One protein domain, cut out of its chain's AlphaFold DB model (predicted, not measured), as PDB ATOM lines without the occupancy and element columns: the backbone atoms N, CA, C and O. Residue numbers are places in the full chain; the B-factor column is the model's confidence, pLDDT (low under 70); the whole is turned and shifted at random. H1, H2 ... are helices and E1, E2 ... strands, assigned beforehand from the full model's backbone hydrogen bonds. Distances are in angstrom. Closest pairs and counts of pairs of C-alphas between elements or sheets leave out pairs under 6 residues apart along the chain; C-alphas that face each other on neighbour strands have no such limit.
ATOM      1  N   ASN A  91      58.583  40.372 -26.054       94.56
ATOM      2  CA  ASN A  91      58.704  38.992 -25.593       94.56
ATOM      3  C   ASN A  91      57.838  38.009 -26.398       94.56
ATOM      4  O   ASN A  91      58.132  36.814 -26.409       94.56
ATOM      5  N   VAL A  92      56.809  38.486 -27.108       95.69
ATOM      6  CA  VAL A  92      55.879  37.635 -27.873       95.69
ATOM      7  C   VAL A  92      56.627  36.798 -28.908       95.69
ATOM      8  O   VAL A  92      56.426  35.589 -28.989       95.69
ATOM      9  N   LYS A  93      57.542  37.414 -29.670       94.31
ATOM     10  CA  LYS A  93      58.318  36.700 -30.697       94.31
ATOM     11  C   LYS A  93      59.153  35.578 -30.078       94.31
ATOM     12  O   LYS A  93      59.127  34.450 -30.565       94.31
ATOM     13  N   THR A  94      59.862  35.874 -28.992       94.56
ATOM     14  CA  THR A  94      60.683  34.894 -28.267       94.56
ATOM     15  C   THR A  94      59.827  33.762 -27.703       94.56
ATOM     16  O   THR A  94      60.189  32.595 -27.824       94.56
ATOM     17  N   HIS A  95      58.663  34.087 -27.139       95.19
ATOM     18  CA  HIS A  95      57.738  33.098 -26.599       95.19
ATOM     19  C   HIS A  95      57.203  32.154 -27.684       95.19
ATOM     20  O   HIS A  95      57.276  30.937 -27.525       95.19
ATOM     21  N   LEU A  96      56.745  32.688 -28.821       94.00
ATOM     22  CA  LEU A  96      56.270  31.868 -29.940       94.00
ATOM     23  C   LEU A  96      57.397  31.045 -30.580       94.00
ATOM     24  O   LEU A  96      57.163  29.915 -31.008       94.00
ATOM     25  N   GLN A  97      58.630  31.560 -30.601       92.81
ATOM     26  CA  GLN A  97      59.798  30.789 -31.028       92.81
ATOM     27  C   GLN A  97      60.071  29.612 -30.083       92.81
ATOM     28  O   GLN A  97      60.345  28.508 -30.551       92.81
ATOM     29  N   ASN A  98      59.965  29.817 -28.769       92.06
ATOM     30  CA  ASN A  98      60.123  28.747 -27.785       92.06
ATOM     31  C   ASN A  98      59.022  27.694 -27.929       92.06
ATOM     32  O   ASN A  98      59.338  26.510 -28.004       92.06
ATOM     33  N   LEU A  99      57.769  28.120 -28.103       89.62
ATOM     34  CA  LEU A  99      56.650  27.215 -28.366       89.62
ATOM     35  C   LEU A  99      56.876  26.393 -29.647       89.62
ATOM     36  O   LEU A  99      56.627  25.191 -29.677       89.62
ATOM     37  N   SER A 100      57.416  27.011 -30.702       88.69
ATOM     38  CA  SER A 100      57.813  26.297 -31.922       88.69
ATOM     39  C   SER A 100      58.927  25.285 -31.674       88.69
ATOM     40  O   SER A 100      58.859  24.157 -32.163       88.69
ATOM     41  N   ASN A 101      59.939  25.659 -30.894       86.75
ATOM     42  CA  ASN A 101      61.043  24.773 -30.551       86.75
ATOM     43  C   ASN A 101      60.569  23.571 -29.727       86.75
ATOM     44  O   ASN A 101      61.006  22.464 -30.009       86.75
ATOM     45  N   GLU A 102      59.673  23.764 -28.760       84.00
ATOM     46  CA  GLU A 102      59.097  22.684 -27.950       84.00
ATOM     47  C   GLU A 102      58.362  21.668 -28.829       84.00
ATOM     48  O   GLU A 102      58.636  20.471 -28.759       84.00
ATOM     49  N   VAL A 103      57.517  22.150 -29.744       80.62
ATOM     50  CA  VAL A 103      56.785  21.297 -30.689       80.62
ATOM     51  C   VAL A 103      57.740  20.558 -31.622       80.62
ATOM     52  O   VAL A 103      57.571  19.369 -31.858       80.62
ATOM     53  N   ASN A 104      58.762  21.225 -32.153       75.25
ATOM     54  CA  ASN A 104      59.674  20.593 -33.107       75.25
ATOM     55  C   ASN A 104      60.685  19.646 -32.438       75.25
ATOM     56  O   ASN A 104      61.094  18.673 -33.060       75.25
ATOM     57  N   GLN A 105      61.099  19.916 -31.196       69.31
ATOM     58  CA  GLN A 105      62.049  19.071 -30.462       69.31
ATOM     59  C   GLN A 105      61.385  17.830 -29.873       69.31
ATOM     60  O   GLN A 105      62.000  16.770 -29.861       69.31
ATOM     61  N   GLN A 106      60.154  17.957 -29.374       62.16
ATOM     62  CA  GLN A 106      59.448  16.839 -28.750       62.16
ATOM     63  C   GLN A 106      58.692  15.986 -29.772       62.16
ATOM     64  O   GLN A 106      58.485  14.804 -29.528       62.16
ATOM     65  N   ASN A 107      58.304  16.562 -30.919       60.97
ATOM     66  CA  ASN A 107      57.305  15.978 -31.811       60.97
ATOM     67  C   ASN A 107      57.661  16.116 -33.303       60.97
ATOM     68  O   ASN A 107      56.790  16.456 -34.106       60.97
ATOM     69  N   ALA A 108      58.916  15.872 -33.701       59.19
ATOM     70  CA  ALA A 108      59.302  15.900 -35.122       59.19
ATOM     71  C   ALA A 108      58.412  14.973 -35.980       59.19
ATOM     72  O   ALA A 108      57.929  15.404 -37.026       59.19
ATOM     73  N   ASP A 109      58.080  13.790 -35.445       62.31
ATOM     74  CA  ASP A 109      57.209  12.786 -36.077       62.31
ATOM     75  C   ASP A 109      55.856  12.589 -35.364       62.31
ATOM     76  O   ASP A 109      55.076  11.715 -35.745       62.31
ATOM     77  N   ALA A 110      55.560  13.353 -34.303       63.88
ATOM     78  CA  ALA A 110      54.361  13.078 -33.511       63.88
ATOM     79  C   ALA A 110      53.076  13.512 -34.222       63.88
ATOM     80  O   ALA A 110      53.043  14.470 -35.011       63.88
ATOM     81  N   ASN A 111      51.998  12.799 -33.901       72.44
ATOM     82  CA  ASN A 111      50.691  13.040 -34.478       72.44
ATOM     83  C   ASN A 111      50.153  14.398 -33.995       72.44
ATOM     84  O   ASN A 111      50.512  14.910 -32.934       72.44
ATOM     85  N   ILE A 112      49.245  14.993 -34.764       80.56
ATOM     86  CA  ILE A 112      48.565  16.228 -34.378       80.56
ATOM     87  C   ILE A 112      47.862  16.087 -33.018       80.56
ATOM     88  O   ILE A 112      47.732  17.060 -32.284       80.56
ATOM     89  N   ASP A 113      47.414  14.886 -32.660       80.19
ATOM     90  CA  ASP A 113      46.761  14.642 -31.376       80.19
ATOM     91  C   ASP A 113      47.734  14.743 -30.189       80.19
ATOM     92  O   ASP A 113      47.322  15.191 -29.121       80.19
ATOM     93  N   ASP A 114      49.021  14.449 -30.393       80.12
ATOM     94  CA  ASP A 114      50.062  14.582 -29.364       80.12
ATOM     95  C   ASP A 114      50.455  16.052 -29.150       80.12
ATOM     96  O   ASP A 114      50.756  16.483 -28.036       80.12
ATOM     97  N   ILE A 115      50.396  16.853 -30.221       83.25
ATOM     98  CA  ILE A 115      50.668  18.298 -30.182       83.25
ATOM     99  C   ILE A 115      49.530  19.041 -29.471       83.25
ATOM    100  O   ILE A 115      49.764  19.945 -28.669       83.25
ATOM    101  N   PHE A 116      48.282  18.670 -29.764       84.88
ATOM    102  CA  PHE A 116      47.097  19.328 -29.223       84.88
ATOM    103  C   PHE A 116      46.511  18.527 -28.062       84.88
ATOM    104  O   PHE A 116      45.584  17.732 -28.242       84.88
ATOM    105  N   GLN A 117      46.992  18.813 -26.851       75.19
ATOM    106  CA  GLN A 117      46.432  18.256 -25.621       75.19
ATOM    107  C   GLN A 117      44.955  18.638 -25.488       75.19
ATOM    108  O   GLN A 117      44.591  19.777 -25.166       75.19
ATOM    109  N   THR A 118      44.076  17.672 -25.744       65.50
ATOM    110  CA  THR A 118      42.639  17.904 -25.656       65.50
ATOM    111  C   THR A 118      42.215  17.769 -24.202       65.50
ATOM    112  O   THR A 118      41.845  16.693 -23.752       65.50
ATOM    113  N   SER A 119      42.305  18.858 -23.441       65.38
ATOM    114  CA  SER A 119      41.745  18.883 -22.092       65.38
ATOM    115  C   SER A 119      40.219  19.022 -22.142       65.38
ATOM    116  O   SER A 119      39.660  19.742 -22.975       65.38
ATOM    117  N   ASP A 120      39.527  18.379 -21.201       64.94
ATOM    118  CA  ASP A 120      38.064  18.482 -21.059       64.94
ATOM    119  C   ASP A 120      37.600  19.912 -20.720       64.94
ATOM    120  O   ASP A 120      36.426  20.289 -20.876       64.94
ATOM    121  N   SER A 121      38.534  20.747 -20.254       73.06
ATOM    122  CA  SER A 121      38.279  22.118 -19.839       73.06
ATOM    123  C   SER A 121      38.480  23.112 -20.990       73.06
ATOM    124  O   SER A 121      39.586  23.406 -21.440       73.06
ATOM    125  N   VAL A 122      37.375  23.704 -21.448       81.12
ATOM    126  CA  VAL A 122      37.377  24.776 -22.454       81.12
ATOM    127  C   VAL A 122      37.668  26.109 -21.752       81.12
ATOM    128  O   VAL A 122      36.773  26.944 -21.607       81.12
ATOM    129  N   THR A 123      38.874  26.309 -21.218       90.81
ATOM    130  CA  THR A 123      39.283  27.577 -20.576       90.81
ATOM    131  C   THR A 123      39.863  28.552 -21.605       90.81
ATOM    132  O   THR A 123      40.349  28.136 -22.653       90.81
ATOM    133  N   ILE A 124      39.787  29.864 -21.342       93.38
ATOM    134  CA  ILE A 124      40.334  30.873 -22.271       93.38
ATOM    135  C   ILE A 124      41.856  30.782 -22.353       93.38
ATOM    136  O   ILE A 124      42.385  30.876 -23.451       93.38
ATOM    137  N   SER A 125      42.541  30.532 -21.234       93.00
ATOM    138  CA  SER A 125      43.996  30.331 -21.223       93.00
ATOM    139  C   SER A 125      44.400  29.160 -22.128       93.00
ATOM    140  O   SER A 125      45.121  29.381 -23.098       93.00
ATOM    141  N   ASN A 126      43.826  27.962 -21.926       92.88
ATOM    142  CA  ASN A 126      44.149  26.804 -22.765       92.88
ATOM    143  C   ASN A 126      43.800  27.048 -24.242       92.88
ATOM    144  O   ASN A 126      44.628  26.827 -25.118       92.88
ATOM    145  N   LEU A 127      42.601  27.565 -24.538       94.88
ATOM    146  CA  LEU A 127      42.225  27.864 -25.920       94.88
ATOM    147  C   LEU A 127      43.146  28.892 -26.580       94.88
ATOM    148  O   LEU A 127      43.379  28.780 -27.776       94.88
ATOM    149  N   SER A 128      43.667  29.868 -25.835       96.31
ATOM    150  CA  SER A 128      44.581  30.879 -26.377       96.31
ATOM    151  C   SER A 128      45.914  30.255 -26.773       96.31
ATOM    152  O   SER A 128      46.368  30.469 -27.894       96.31
ATOM    153  N   THR A 129      46.487  29.414 -25.906       94.88
ATOM    154  CA  THR A 129      47.719  28.675 -26.208       94.88
ATOM    155  C   THR A 129      47.523  27.745 -27.401       94.88
ATOM    156  O   THR A 129      48.304  27.800 -28.342       94.88
ATOM    157  N   GLN A 130      46.441  26.957 -27.428       94.00
ATOM    158  CA  GLN A 130      46.140  26.049 -28.545       94.00
ATOM    159  C   GLN A 130      45.869  26.808 -29.858       94.00
ATOM    160  O   GLN A 130      46.216  26.345 -30.946       94.00
ATOM    161  N   PHE A 131      45.267  27.996 -29.778       95.75
ATOM    162  CA  PHE A 131      45.027  28.847 -30.938       95.75
ATOM    163  C   PHE A 131      46.329  29.401 -31.523       95.75
ATOM    164  O   PHE A 131      46.544  29.295 -32.727       95.75
ATOM    165  N   LEU A 132      47.228  29.923 -30.684       95.44
ATOM    166  CA  LEU A 132      48.552  30.385 -31.114       95.44
ATOM    167  C   LEU A 132      49.412  29.227 -31.635       95.44
ATOM    168  O   LEU A 132      50.018  29.333 -32.701       95.44
ATOM    169  N   LEU A 133      49.366  28.087 -30.944       93.06
ATOM    170  CA  LEU A 133      50.008  26.845 -31.357       93.06
ATOM    171  C   LEU A 133      49.530  26.385 -32.737       93.06
ATOM    172  O   LEU A 133      50.329  25.863 -33.503       93.06
ATOM    173  N   SER A 134      48.271  26.632 -33.107       93.38
ATOM    174  CA  SER A 134      47.750  26.276 -34.433       93.38
ATOM    175  C   SER A 134      48.493  26.977 -35.574       93.38
ATOM    176  O   SER A 134      48.768  26.343 -36.591       93.38
ATOM    177  N   PHE A 135      48.879  28.249 -35.421       93.12
ATOM    178  CA  PHE A 135      49.648  28.956 -36.459       93.12
ATOM    179  C   PHE A 135      51.013  28.299 -36.687       93.12
ATOM    180  O   PHE A 135      51.464  28.159 -37.825       93.12
ATOM    181  N   ILE A 136      51.633  27.848 -35.596       91.12
ATOM    182  CA  ILE A 136      52.955  27.222 -35.585       91.12
ATOM    183  C   ILE A 136      52.876  25.780 -36.096       91.12
ATOM    184  O   ILE A 136      53.625  25.394 -36.990       91.12
ATOM    185  N   ALA A 137      51.944  24.988 -35.567       88.44
ATOM    186  CA  ALA A 137      51.788  23.570 -35.872       88.44
ATOM    187  C   ALA A 137      51.411  23.322 -37.336       88.44
ATOM    188  O   ALA A 137      51.796  22.293 -37.889       88.44
ATOM    189  N   PHE A 138      50.688  24.255 -37.964       87.62
ATOM    190  CA  PHE A 138      50.358  24.209 -39.391       87.62
ATOM    191  C   PHE A 138      51.334  24.987 -40.270       87.62
ATOM    192  O   PHE A 138      51.214  24.915 -41.492       87.62
ATOM    193  N   ASN A 139      52.264  25.731 -39.667       88.94
ATOM    194  CA  ASN A 139      53.161  26.655 -40.353       88.94
ATOM    195  C   ASN A 139      52.412  27.544 -41.368       88.94
ATOM    196  O   ASN A 139      52.789  27.665 -42.536       88.94
ATOM    197  N   ARG A 140      51.286  28.124 -40.936       90.00
ATOM    198  CA  ARG A 140      50.450  29.001 -41.764       90.00
ATOM    199  C   ARG A 140      50.195  30.309 -41.034       90.00
ATOM    200  O   ARG A 140      49.745  30.275 -39.891       90.00
ATOM    201  N   PRO A 141      50.410  31.462 -41.688       91.94
ATOM    202  CA  PRO A 141      50.136  32.748 -41.069       91.94
ATOM    203  C   PRO A 141      48.635  33.024 -40.970       91.94
ATOM    204  O   PRO A 141      48.242  33.776 -40.095       91.94
ATOM    205  N   ALA A 142      47.801  32.431 -41.830       94.31
ATOM    206  CA  ALA A 142      46.358  32.659 -41.873       94.31
ATOM    207  C   ALA A 142      45.578  31.412 -41.439       94.31
ATOM    208  O   ALA A 142      45.864  30.312 -41.920       94.31
ATOM    209  N   LEU A 143      44.583  31.592 -40.564       94.69
ATOM    210  CA  LEU A 143      43.710  30.531 -40.059       94.69
ATOM    211  C   LEU A 143      42.247  30.986 -39.993       94.69
ATOM    212  O   LEU A 143      41.945  32.109 -39.597       94.69
ATOM    213  N   ASP A 144      41.332  30.068 -40.306       95.44
ATOM    214  CA  ASP A 144      39.887  30.257 -40.139       95.44
ATOM    215  C   ASP A 144      39.455  29.828 -38.727       95.44
ATOM    216  O   ASP A 144      39.599  28.669 -38.326       95.44
ATOM    217  N   ILE A 145      38.882  30.765 -37.970       95.56
ATOM    218  CA  ILE A 145      38.444  30.566 -36.585       95.56
ATOM    219  C   ILE A 145      37.419  29.431 -36.474       95.56
ATOM    220  O   ILE A 145      37.476  28.649 -35.523       95.56
ATOM    221  N   LYS A 146      36.490  29.296 -37.429       93.69
ATOM    222  CA  LYS A 146      35.471  28.232 -37.406       93.69
ATOM    223  C   LYS A 146      36.132  26.872 -37.550       93.69
ATOM    224  O   LYS A 146      35.836  25.960 -36.778       93.69
ATOM    225  N   LYS A 147      37.076  26.772 -38.483       93.19
ATOM    226  CA  LYS A 147      37.844  25.556 -38.740       93.19
ATOM    227  C   LYS A 147      38.646  25.120 -37.512       93.19
ATOM    228  O   LYS A 147      38.560  23.965 -37.096       93.19
ATOM    229  N   ILE A 148      39.356  26.056 -36.888       93.62
ATOM    230  CA  ILE A 148      40.121  25.782 -35.668       93.62
ATOM    231  C   ILE A 148      39.192  25.439 -34.498       93.62
ATOM    232  O   ILE A 148      39.471  24.510 -33.746       93.62
ATOM    233  N   SER A 149      38.039  26.102 -34.376       93.00
ATOM    234  CA  SER A 149      37.066  25.796 -33.322       93.00
ATOM    235  C   SER A 149      36.508  24.372 -33.410       93.00
ATOM    236  O   SER A 149      36.383  23.704 -32.383       93.00
ATOM    237  N   ALA A 150      36.219  23.888 -34.624       91.56
ATOM    238  CA  ALA A 150      35.780  22.517 -34.873       91.56
ATOM    239  C   ALA A 150      36.862  21.524 -34.447       91.56
ATOM    240  O   ALA A 150      36.608  20.624 -33.652       91.56
ATOM    241  N   PHE A 151      38.099  21.769 -34.874       91.06
ATOM    242  CA  PHE A 151      39.231  20.923 -34.525       91.06
ATOM    243  C   PHE A 151      39.514  20.874 -33.015       91.06
ATOM    244  O   PHE A 151      39.672  19.788 -32.459       91.06
ATOM    245  N   LEU A 152      39.521  22.017 -32.319       90.62
ATOM    246  CA  LEU A 152      39.776  22.084 -30.871       90.62
ATOM    247  C   LEU A 152      38.614  21.550 -30.014       90.62
ATOM    248  O   LEU A 152      38.780  21.329 -28.817       90.62
ATOM    249  N   SER A 153      37.429  21.357 -30.596       90.69
ATOM    250  CA  SER A 153      36.254  20.813 -29.899       90.69
ATOM    251  C   SER A 153      35.923  19.364 -30.270       90.69
ATOM    252  O   SER A 153      34.934  18.825 -29.768       90.69
ATOM    253  N   ARG A 154      36.771  18.713 -31.084       87.38
ATOM    254  CA  ARG A 154      36.536  17.372 -31.650       87.38
ATOM    255  C   ARG A 154      36.193  16.295 -30.617       87.38
ATOM    256  O   ARG A 154      35.371  15.436 -30.903       87.38
ATOM    257  N   ASN A 155      36.740  16.396 -29.404       83.44
ATOM    258  CA  ASN A 155      36.540  15.390 -28.353       83.44
ATOM    259  C   ASN A 155      35.550  15.809 -27.252       83.44
ATOM    260  O   ASN A 155      35.264  15.014 -26.366       83.44
ATOM    261  N   ASN A 156      35.024  17.043 -27.262       82.94
ATOM    262  CA  ASN A 156      34.246  17.571 -26.129       82.94
ATOM    263  C   ASN A 156      32.834  18.065 -26.480       82.94
ATOM    264  O   ASN A 156      32.136  18.549 -25.589       82.94
ATOM    265  N   ASN A 157      32.395  17.961 -27.741       82.69
ATOM    266  CA  ASN A 157      31.073  18.398 -28.222       82.69
ATOM    267  C   ASN A 157      30.711  19.867 -27.887       82.69
ATOM    268  O   ASN A 157      29.546  20.261 -27.937       82.69
ATOM    269  N   ARG A 158      31.694  20.722 -27.557       88.19
ATOM    270  CA  ARG A 158      31.487  22.115 -27.107       88.19
ATOM    271  C   ARG A 158      31.803  23.148 -28.187       88.19
ATOM    272  O   ARG A 158      32.222  24.261 -27.871       88.19
ATOM    273  N   LEU A 159      31.538  22.823 -29.454       91.31
ATOM    274  CA  LEU A 159      31.849  23.667 -30.614       91.31
ATOM    275  C   LEU A 159      31.382  25.121 -30.457       91.31
ATOM    276  O   LEU A 159      32.184  26.040 -30.586       91.31
ATOM    277  N   LYS A 160      30.107  25.349 -30.117       91.50
ATOM    278  CA  LYS A 160      29.548  26.708 -29.978       91.50
ATOM    279  C   LYS A 160      30.293  27.539 -28.926       91.50
ATOM    280  O   LYS A 160      30.564  28.720 -29.143       91.50
ATOM    281  N   THR A 161      30.641  26.922 -27.798       92.56
ATOM    282  CA  THR A 161      31.362  27.583 -26.702       92.56
ATOM    283  C   THR A 161      32.811  27.862 -27.086       92.56
ATOM    284  O   THR A 161      33.295  28.966 -26.841       92.56
ATOM    285  N   THR A 162      33.488  26.901 -27.719       94.12
ATOM    286  CA  THR A 162      34.856  27.063 -28.232       94.12
ATOM    287  C   THR A 162      34.920  28.166 -29.283       94.12
ATOM    288  O   THR A 162      35.757  29.056 -29.176       94.12
ATOM    289  N   LEU A 163      33.988  28.178 -30.237       94.88
ATOM    290  CA  LEU A 163      33.889  29.195 -31.281       94.88
ATOM    291  C   LEU A 163      33.701  30.600 -30.694       94.88
ATOM    292  O   LEU A 163      34.441  31.519 -31.035       94.88
ATOM    293  N   CYS A 164      32.753  30.762 -29.766       94.75
ATOM    294  CA  CYS A 164      32.517  32.042 -29.096       94.75
ATOM    295  C   CYS A 164      33.769  32.543 -28.355       94.75
ATOM    296  O   CYS A 164      34.123  33.718 -28.449       94.75
ATOM    297  N   LYS A 165      34.480  31.647 -27.660       95.69
ATOM    298  CA  LYS A 165      35.722  31.990 -26.957       95.69
ATOM    299  C   LYS A 165      36.858  32.340 -27.913       95.69
ATOM    300  O   LYS A 165      37.563  33.303 -27.647       95.69
ATOM    301  N   LEU A 166      37.011  31.640 -29.036       96.50
ATOM    302  CA  LEU A 166      38.027  31.983 -30.035       96.50
ATOM    303  C   LEU A 166      37.767  33.344 -30.696       96.50
ATOM    304  O   LEU A 166      38.716  34.072 -30.970       96.50
ATOM    305  N   TYR A 167      36.508  33.750 -30.881       96.56
ATOM    306  CA  TYR A 167      36.199  35.125 -31.296       96.56
ATOM    307  C   TYR A 167      36.611  36.166 -30.243       96.56
ATOM    308  O   TYR A 167      37.117  37.227 -30.593       96.56
ATOM    309  N   GLN A 168      36.452  35.864 -28.952       95.81
ATOM    310  CA  GLN A 168      36.916  36.752 -27.877       95.81
ATOM    311  C   GLN A 168      38.448  36.834 -27.829       95.81
ATOM    312  O   GLN A 168      38.999  37.927 -27.731       95.81
ATOM    313  N   ILE A 169      39.129  35.690 -27.947       97.81
ATOM    314  CA  ILE A 169      40.595  35.596 -27.976       97.81
ATOM    315  C   ILE A 169      41.150  36.358 -29.180       97.81
ATOM    316  O   ILE A 169      42.032  37.196 -29.019       97.81
ATOM    317  N   SER A 170      40.603  36.119 -30.375       97.12
ATOM    318  CA  SER A 170      41.027  36.822 -31.589       97.12
ATOM    319  C   SER A 170      40.791  38.325 -31.496       97.12
ATOM    320  O   SER A 170      41.666  39.083 -31.889       97.12
ATOM    321  N   HIS A 171      39.679  38.774 -30.909       96.25
ATOM    322  CA  HIS A 171      39.465  40.201 -30.681       96.25
ATOM    323  C   HIS A 171      40.546  40.814 -29.778       96.25
ATOM    324  O   HIS A 171      41.079  41.866 -30.108       96.25
ATOM    325  N   ILE A 172      40.918  40.156 -28.675       97.25
ATOM    326  CA  ILE A 172      41.974  40.656 -27.778       97.25
ATOM    327  C   ILE A 172      43.326  40.699 -28.506       97.25
ATOM    328  O   ILE A 172      43.988  41.733 -28.496       97.25
ATOM    329  N   LEU A 173      43.711  39.616 -29.190       97.62
ATOM    330  CA  LEU A 173      44.967  39.554 -29.950       97.62
ATOM    331  C   LEU A 173      45.014  40.572 -31.103       97.62
ATOM    332  O   LEU A 173      46.086  41.083 -31.420       97.62
ATOM    333  N   GLU A 174      43.872  40.865 -31.730       96.94
ATOM    334  CA  GLU A 174      43.741  41.878 -32.783       96.94
ATOM    335  C   GLU A 174      43.969  43.281 -32.223       96.94
ATOM    336  O   GLU A 174      44.701  44.074 -32.809       96.94
ATOM    337  N   VAL A 175      43.350  43.597 -31.083       96.25
ATOM    338  CA  VAL A 175      43.473  44.915 -30.446       96.25
ATOM    339  C   VAL A 175      44.910  45.192 -30.006       96.25
ATOM    340  O   VAL A 175      45.385  46.311 -30.162       96.25
ATOM    341  N   VAL A 176      45.608  44.166 -29.516       95.88
ATOM    342  CA  VAL A 176      47.018  44.240 -29.102       95.88
ATOM    343  C   VAL A 176      47.970  44.272 -30.311       95.88
ATOM    344  O   VAL A 176      49.138  44.621 -30.180       95.88
ATOM    345  N   GLY A 177      47.487  43.925 -31.509       95.94
ATOM    346  CA  GLY A 177      48.280  43.933 -32.738       95.94
ATOM    347  C   GLY A 177      49.134  42.681 -32.950       95.94
ATOM    348  O   GLY A 177      50.078  42.718 -33.736       95.94
ATOM    349  N   ILE A 178      48.815  41.566 -32.286       96.81
ATOM    350  CA  ILE A 178      49.473  40.265 -32.514       96.81
ATOM    351  C   ILE A 178      48.935  39.618 -33.791       96.81
ATOM    352  O   ILE A 178      49.707  39.107 -34.606       96.81
ATOM    353  N   ILE A 179      47.619  39.686 -33.991       97.19
ATOM    354  CA  ILE A 179      46.957  39.211 -35.209       97.19
ATOM    355  C   ILE A 179      46.254  40.361 -35.933       97.19
ATOM    356  O   ILE A 179      45.955  41.400 -35.350       97.19
ATOM    357  N   SER A 180      45.951  40.157 -37.205       96.44
ATOM    358  CA  SER A 180      45.154  41.049 -38.042       96.44
ATOM    359  C   SER A 180      43.985  40.292 -38.674       96.44
ATOM    360  O   SER A 180      44.000  39.066 -38.799       96.44
ATOM    361  N   LYS A 181      42.925  41.015 -39.046       93.19
ATOM    362  CA  LYS A 181      41.804  40.436 -39.797       93.19
ATOM    363  C   LYS A 181      42.176  40.302 -41.269       93.19
ATOM    364  O   LYS A 181      42.745  41.223 -41.850       93.19
ATOM    365  N   SER A 182      41.812  39.172 -41.867       93.44
ATOM    366  CA  SER A 182      41.848  39.003 -43.318       93.44
ATOM    367  C   SER A 182      40.645  39.694 -43.981       93.44
ATOM    368  O   SER A 182      39.702  40.121 -43.312       93.44
ATOM    369  N   MET A 183      40.657  39.769 -45.313       87.75
ATOM    370  CA  MET A 183      39.479  40.130 -46.116       87.75
ATOM    371  C   MET A 183      38.377  39.065 -46.025       87.75
ATOM    372  O   MET A 183      37.200  39.360 -46.221       87.75
ATOM    373  N   MET A 184      38.756  37.822 -45.720       89.56
ATOM    374  CA  MET A 184      37.841  36.694 -45.572       89.56
ATOM    375  C   MET A 184      37.181  36.705 -44.179       89.56
ATOM    376  O   MET A 184      37.881  36.676 -43.162       89.56
ATOM    377  N   PRO A 185      35.835  36.701 -44.081       88.62
ATOM    378  CA  PRO A 185      35.149  36.701 -42.793       88.62
ATOM    379  C   PRO A 185      35.481  35.466 -41.947       88.62
ATOM    380  O   PRO A 185      35.219  34.334 -42.347       88.62
ATOM    381  N   GLY A 186      35.987  35.692 -40.733       89.19
ATOM    382  CA  GLY A 186      36.368  34.620 -39.807       89.19
ATOM    383  C   GLY A 186      37.791  34.095 -39.994       89.19
ATOM    384  O   GLY A 186      38.214  33.259 -39.201       89.19
ATOM    385  N   GLU A 187      38.534  34.605 -40.976       95.06
ATOM    386  CA  GLU A 187      39.961  34.346 -41.126       95.06
ATOM    387  C   GLU A 187      40.784  35.442 -40.440       95.06
ATOM    388  O   GLU A 187      40.517  36.643 -40.568       95.06
ATOM    389  N   VAL A 188      41.805  35.018 -39.704       96.75
ATOM    390  CA  VAL A 188      42.763  35.901 -39.039       96.75
ATOM    391  C   VAL A 188      44.186  35.533 -39.420       96.75
ATOM    392  O   VAL A 188      44.480  34.375 -39.717       96.75
ATOM    393  N   VAL A 189      45.063  36.530 -39.395       96.88
ATOM    394  CA  VAL A 189      46.454  36.416 -39.821       96.88
ATOM    395  C   VAL A 189      47.377  36.784 -38.666       96.88
ATOM    396  O   VAL A 189      47.270  37.873 -38.111       96.88
ATOM    397  N   LEU A 190      48.295  35.896 -38.295       96.06
ATOM    398  CA  LEU A 190      49.372  36.200 -37.356       96.06
ATOM    399  C   LEU A 190      50.366  37.158 -38.018       96.06
ATOM    400  O   LEU A 190      50.852  36.902 -39.124       96.06
ATOM    401  N   ASN A 191      50.670  38.274 -37.354       95.81
ATOM    402  CA  ASN A 191      51.548  39.285 -37.928       95.81
ATOM    403  C   ASN A 191      52.974  38.739 -38.094       95.81
ATOM    404  O   ASN A 191      53.530  38.118 -37.189       95.81
ATOM    405  N   LYS A 192      53.588  39.018 -39.252       91.00
ATOM    406  CA  LYS A 192      54.896  38.462 -39.655       91.00
ATOM    407  C   LYS A 192      56.011  38.707 -38.638       91.00
ATOM    408  O   LYS A 192      56.898  37.878 -38.507       91.00
ATOM    409  N   GLN A 193      55.950  39.818 -37.905       92.06
ATOM    410  CA  GLN A 193      56.929  40.164 -36.871       92.06
ATOM    411  C   GLN A 193      56.971  39.168 -35.700       92.06
ATOM    412  O   GLN A 193      58.005  39.033 -35.051       92.06
ATOM    413  N   PHE A 194      55.868  38.455 -35.459       92.00
ATOM    414  CA  PHE A 194      55.735  37.462 -34.392       92.00
ATOM    415  C   PHE A 194      55.795  36.022 -34.904       92.00
ATOM    416  O   PHE A 194      55.810  35.093 -34.101       92.00
ATOM    417  N   PHE A 195      55.809  35.817 -36.224       89.56
ATOM    418  CA  PHE A 195      55.858  34.476 -36.789       89.56
ATOM    419  C   PHE A 195      57.252  33.867 -36.540       89.56
ATOM    420  O   PHE A 195      58.247  34.516 -36.871       89.56
ATOM    421  N   PRO A 196      57.352  32.669 -35.934       85.31
ATOM    422  CA  PRO A 196      58.641  32.080 -35.596       85.31
ATOM    423  C   PRO A 196      59.389  31.595 -36.843       85.31
ATOM    424  O   PRO A 196      58.795  31.061 -37.782       85.31
ATOM    425  N   ASP A 197      60.713  31.726 -36.817       82.25
ATOM    426  CA  ASP A 197      61.592  31.179 -37.846       82.25
ATOM    427  C   ASP A 197      61.767  29.680 -37.575       82.25
ATOM    428  O   ASP A 197      62.552  29.265 -36.715       82.25
ATOM    429  N   ILE A 198      60.996  28.848 -38.272       74.00
ATOM    430  CA  ILE A 198      61.013  27.399 -38.060       74.00
ATOM    431  C   ILE A 198      62.279  26.808 -38.688       74.00
ATOM    432  O   ILE A 198      62.361  26.584 -39.895       74.00
ATOM    433  N   LYS A 199      63.267  26.512 -37.841       67.75
ATOM    434  CA  LYS A 199      64.454  25.728 -38.190       67.75
ATOM    435  C   LYS A 199      64.290  24.327 -37.612       67.75
ATOM    436  O   LYS A 199      64.609  24.102 -36.447       67.75
ATOM    437  N   VAL A 200      63.767  23.389 -38.395       60.78
ATOM    438  CA  VAL A 200      63.804  21.976 -37.991       60.78
ATOM    439  C   VAL A 200      65.262  21.546 -38.036       60.78
ATOM    440  O   VAL A 200      65.935  21.706 -39.057       60.78
ATOM    441  N   ASP A 218      65.435  19.960 -48.308       48.81
ATOM    442  CA  ASP A 218      64.931  21.289 -47.917       48.81
ATOM    443  C   ASP A 218      63.398  21.272 -47.675       48.81
ATOM    444  O   ASP A 218      62.816  22.203 -47.118       48.81
ATOM    445  N   ASN A 219      62.730  20.172 -48.049       52.88
ATOM    446  CA  ASN A 219      61.288  19.950 -47.982       52.88
ATOM    447  C   ASN A 219      60.787  19.103 -46.797       52.88
ATOM    448  O   ASN A 219      59.577  18.884 -46.722       52.88
ATOM    449  N   LEU A 220      61.627  18.623 -45.871       54.00
ATOM    450  CA  LEU A 220      61.137  17.741 -44.793       54.00
ATOM    451  C   LEU A 220      60.156  18.500 -43.885       54.00
ATOM    452  O   LEU A 220      59.089  17.998 -43.538       54.00
ATOM    453  N   ASN A 221      60.458  19.776 -43.644       60.34
ATOM    454  CA  ASN A 221      59.602  20.713 -42.918       60.34
ATOM    455  C   ASN A 221      58.265  20.858 -43.640       60.34
ATOM    456  O   ASN A 221      57.204  20.713 -43.040       60.34
ATOM    457  N   SER A 222      58.318  21.091 -44.956       65.12
ATOM    458  CA  SER A 222      57.123  21.203 -45.791       65.12
ATOM    459  C   SER A 222      56.259  19.944 -45.704       65.12
ATOM    460  O   SER A 222      55.041  20.057 -45.588       65.12
ATOM    461  N   ARG A 223      56.878  18.756 -45.669       73.56
ATOM    462  CA  ARG A 223      56.171  17.478 -45.586       73.56
ATOM    463  C   ARG A 223      55.462  17.280 -44.246       73.56
ATOM    464  O   ARG A 223      54.265  17.020 -44.263       73.56
ATOM    465  N   VAL A 224      56.138  17.476 -43.111       77.44
ATOM    466  CA  VAL A 224      55.520  17.315 -41.776       77.44
ATOM    467  C   VAL A 224      54.343  18.279 -41.597       77.44
ATOM    468  O   VAL A 224      53.255  17.884 -41.173       77.44
ATOM    469  N   PHE A 225      54.513  19.549 -41.977       81.19
ATOM    470  CA  PHE A 225      53.422  20.525 -41.906       81.19
ATOM    471  C   PHE A 225      52.286  20.205 -42.888       81.19
ATOM    472  O   PHE A 225      51.116  20.384 -42.543       81.19
ATOM    473  N   ALA A 226      52.599  19.698 -44.085       79.94
ATOM    474  CA  ALA A 226      51.595  19.259 -45.050       79.94
ATOM    475  C   ALA A 226      50.792  18.059 -44.531       79.94
ATOM    476  O   ALA A 226      49.567  18.071 -44.628       79.94
ATOM    477  N   GLU A 227      51.443  17.064 -43.929       82.50
ATOM    478  CA  GLU A 227      50.786  15.891 -43.344       82.50
ATOM    479  C   GLU A 227      49.873  16.289 -42.176       82.50
ATOM    480  O   GLU A 227      48.698  15.910 -42.153       82.50
ATOM    481  N   ARG A 228      50.347  17.160 -41.273       84.81
ATOM    482  CA  ARG A 228      49.519  17.738 -40.197       84.81
ATOM    483  C   ARG A 228      48.305  18.482 -40.751       84.81
ATOM    484  O   ARG A 228      47.200  18.343 -40.227       84.81
ATOM    485  N   TRP A 229      48.485  19.247 -41.826       84.19
ATOM    486  CA  TRP A 229      47.394  19.972 -42.475       84.19
ATOM    487  C   TRP A 229      46.386  19.040 -43.160       84.19
ATOM    488  O   TRP A 229      45.177  19.268 -43.082       84.19
ATOM    489  N   ILE A 230      46.849  17.971 -43.807       84.06
ATOM    490  CA  ILE A 230      45.978  16.940 -44.388       84.06
ATOM    491  C   ILE A 230      45.151  16.281 -43.284       84.06
ATOM    492  O   ILE A 230      43.931  16.175 -43.419       84.06
ATOM    493  N   HIS A 231      45.783  15.908 -42.168       83.56
ATOM    494  CA  HIS A 231      45.081  15.328 -41.027       83.56
ATOM    495  C   HIS A 231      44.034  16.294 -40.457       83.56
ATOM    496  O   HIS A 231      42.889  15.905 -40.230       83.56
ATOM    497  N   PHE A 232      44.395  17.570 -40.295       85.88
ATOM    498  CA  PHE A 232      43.464  18.617 -39.887       85.88
ATOM    499  C   PHE A 232      42.227  18.666 -40.795       85.88
ATOM    500  O   PHE A 232      41.110  18.583 -40.286       85.88
ATOM    501  N   ASN A 233      42.406  18.721 -42.122       85.44
ATOM    502  CA  ASN A 233      41.290  18.755 -43.077       85.44
ATOM    503  C   ASN A 233      40.419  17.493 -43.005       85.44
ATOM    504  O   ASN A 233      39.194  17.599 -42.999       85.44
ATOM    505  N   LYS A 234      41.031  16.313 -42.856       84.00
ATOM    506  CA  LYS A 234      40.304  15.043 -42.710       84.00
ATOM    507  C   LYS A 234      39.401  15.039 -41.473       84.00
ATOM    508  O   LYS A 234      38.255  14.600 -41.544       84.00
ATOM    509  N   VAL A 235      39.888  15.558 -40.343       79.12
ATOM    510  CA  VAL A 235      39.081  15.706 -39.118       79.12
ATOM    511  C   VAL A 235      37.897  16.648 -39.351       79.12
ATOM    512  O   VAL A 235      36.806  16.397 -38.840       79.12
ATOM    513  N   GLN A 236      38.065  17.694 -40.166       76.31
ATOM    514  CA  GLN A 236      36.965  18.609 -40.485       76.31
ATOM    515  C   GLN A 236      35.860  17.934 -41.292       76.31
ATOM    516  O   GLN A 236      34.687  18.094 -40.955       76.31
ATOM    517  N   GLU A 237      36.223  17.157 -42.313       74.31
ATOM    518  CA  GLU A 237      35.265  16.439 -43.161       74.31
ATOM    519  C   GLU A 237      34.407  15.455 -42.359       74.31
ATOM    520  O   GLU A 237      33.211  15.328 -42.615       74.31
TER     521      GLU A 237
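This is residues 91 to 200 and 218 to 237 of the 254 residues of the protein "E2F_TDP domain-containing protein" of Trichomonas vaginalis (UniProt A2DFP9). The helix H3 runs through the middle of the domain, crossed by the long helix H5 near Ser 128 and by H1 at its residues 132 to 137, while the shorter helix H4 packs on both H3 and H5. A small sheet of three strands, E1, E3 and E2, is only grazed by H3, with residues 131 to 136, and by H5, with residues 170 to 174; the long helix H6 runs along another side, its residues 232 to 236 packing on H4 and its residues 228 to 232 near the four-residue helix H2. The printed part has 130 residues with six named helices and three named strands, in the order H1 H2 H3 E1 H4 H5 E2 E3 H6; the sheet runs E1 E3 E2, antiparallel, and the class is mostly helix. It is compact, with a radius of gyration of the C-alphas of 14.0 A and spans of 39 by 31 by 26 A.

H1, residues 91 to 106, touches H3, residues 124 to 137, the same way at a steep tilt of 69 degrees, only just short of perpendicular; the closest C-alphas, of Ser 100 and Ile 136, are 6.2 A apart. H2, residues 112 to 115, is close to but not clearly touching H1. H3 touches H4, residues 145 to 152, about perpendicular at 80 degrees, closest at C-alphas 131 and 148, 7.5 A. H3 touches H5, residues 159 to 176, about perpendicular at 77 degrees, closest at C-alphas 128 and 169, 6.4 A. H4 touches H5, opposite ways at a steep tilt of 55 degrees, closest at C-alphas 149 and 163, 5.1 A. E1, residues 142 to 144, and E2, residues 179 to 181, are edge strands beside the inner E3, residues 187 to 190. N 143 and O 188 are 2.9 A apart between E1 and E3; N 180 and O 189 are 2.8 A apart in the hairpin of E2 and E3. E1, H4 H5 and E2 form a split strand-helix-strand unit, its strands running the same way with E3 between them, and its crossover is right-handed. H3 and H5 only graze the sheet. H6, residues 220 to 237, touches H4 about perpendicular at 89 degrees, closest at C-alphas 151 and 236, 6.8 A, and only just touches H2, with 3 pairs of C-alphas within 8 A, closest at C-alphas 112 and 228, 6.1 A. Every O i to N i+4 pair is within hydrogen-bond range in H1, H4, H5 and H6; H3 has 8 of 10, and H2 is too short for one.

H1 begins at C-alpha 91 (58.704, 38.992, -25.593) and is 22.4 A long; H3 is 19.2 A and H5 25.6 A. H6 is 26.0 A, ending at C-alpha 237 (35.265, 16.439, -43.161).

The C-alphas farthest apart, of Thr 161 and Asp 218, are 40.2 A apart. Residues 201 to 217 are not printed, and C-alphas 200 and 218 are 10.0 A apart across the cut. Of the links printed whole, none is long. Mean pLDDT of the printed part is 86.2; residues 105 to 110, 118 to 120, 199 to 200 and 218 to 222 are under 70.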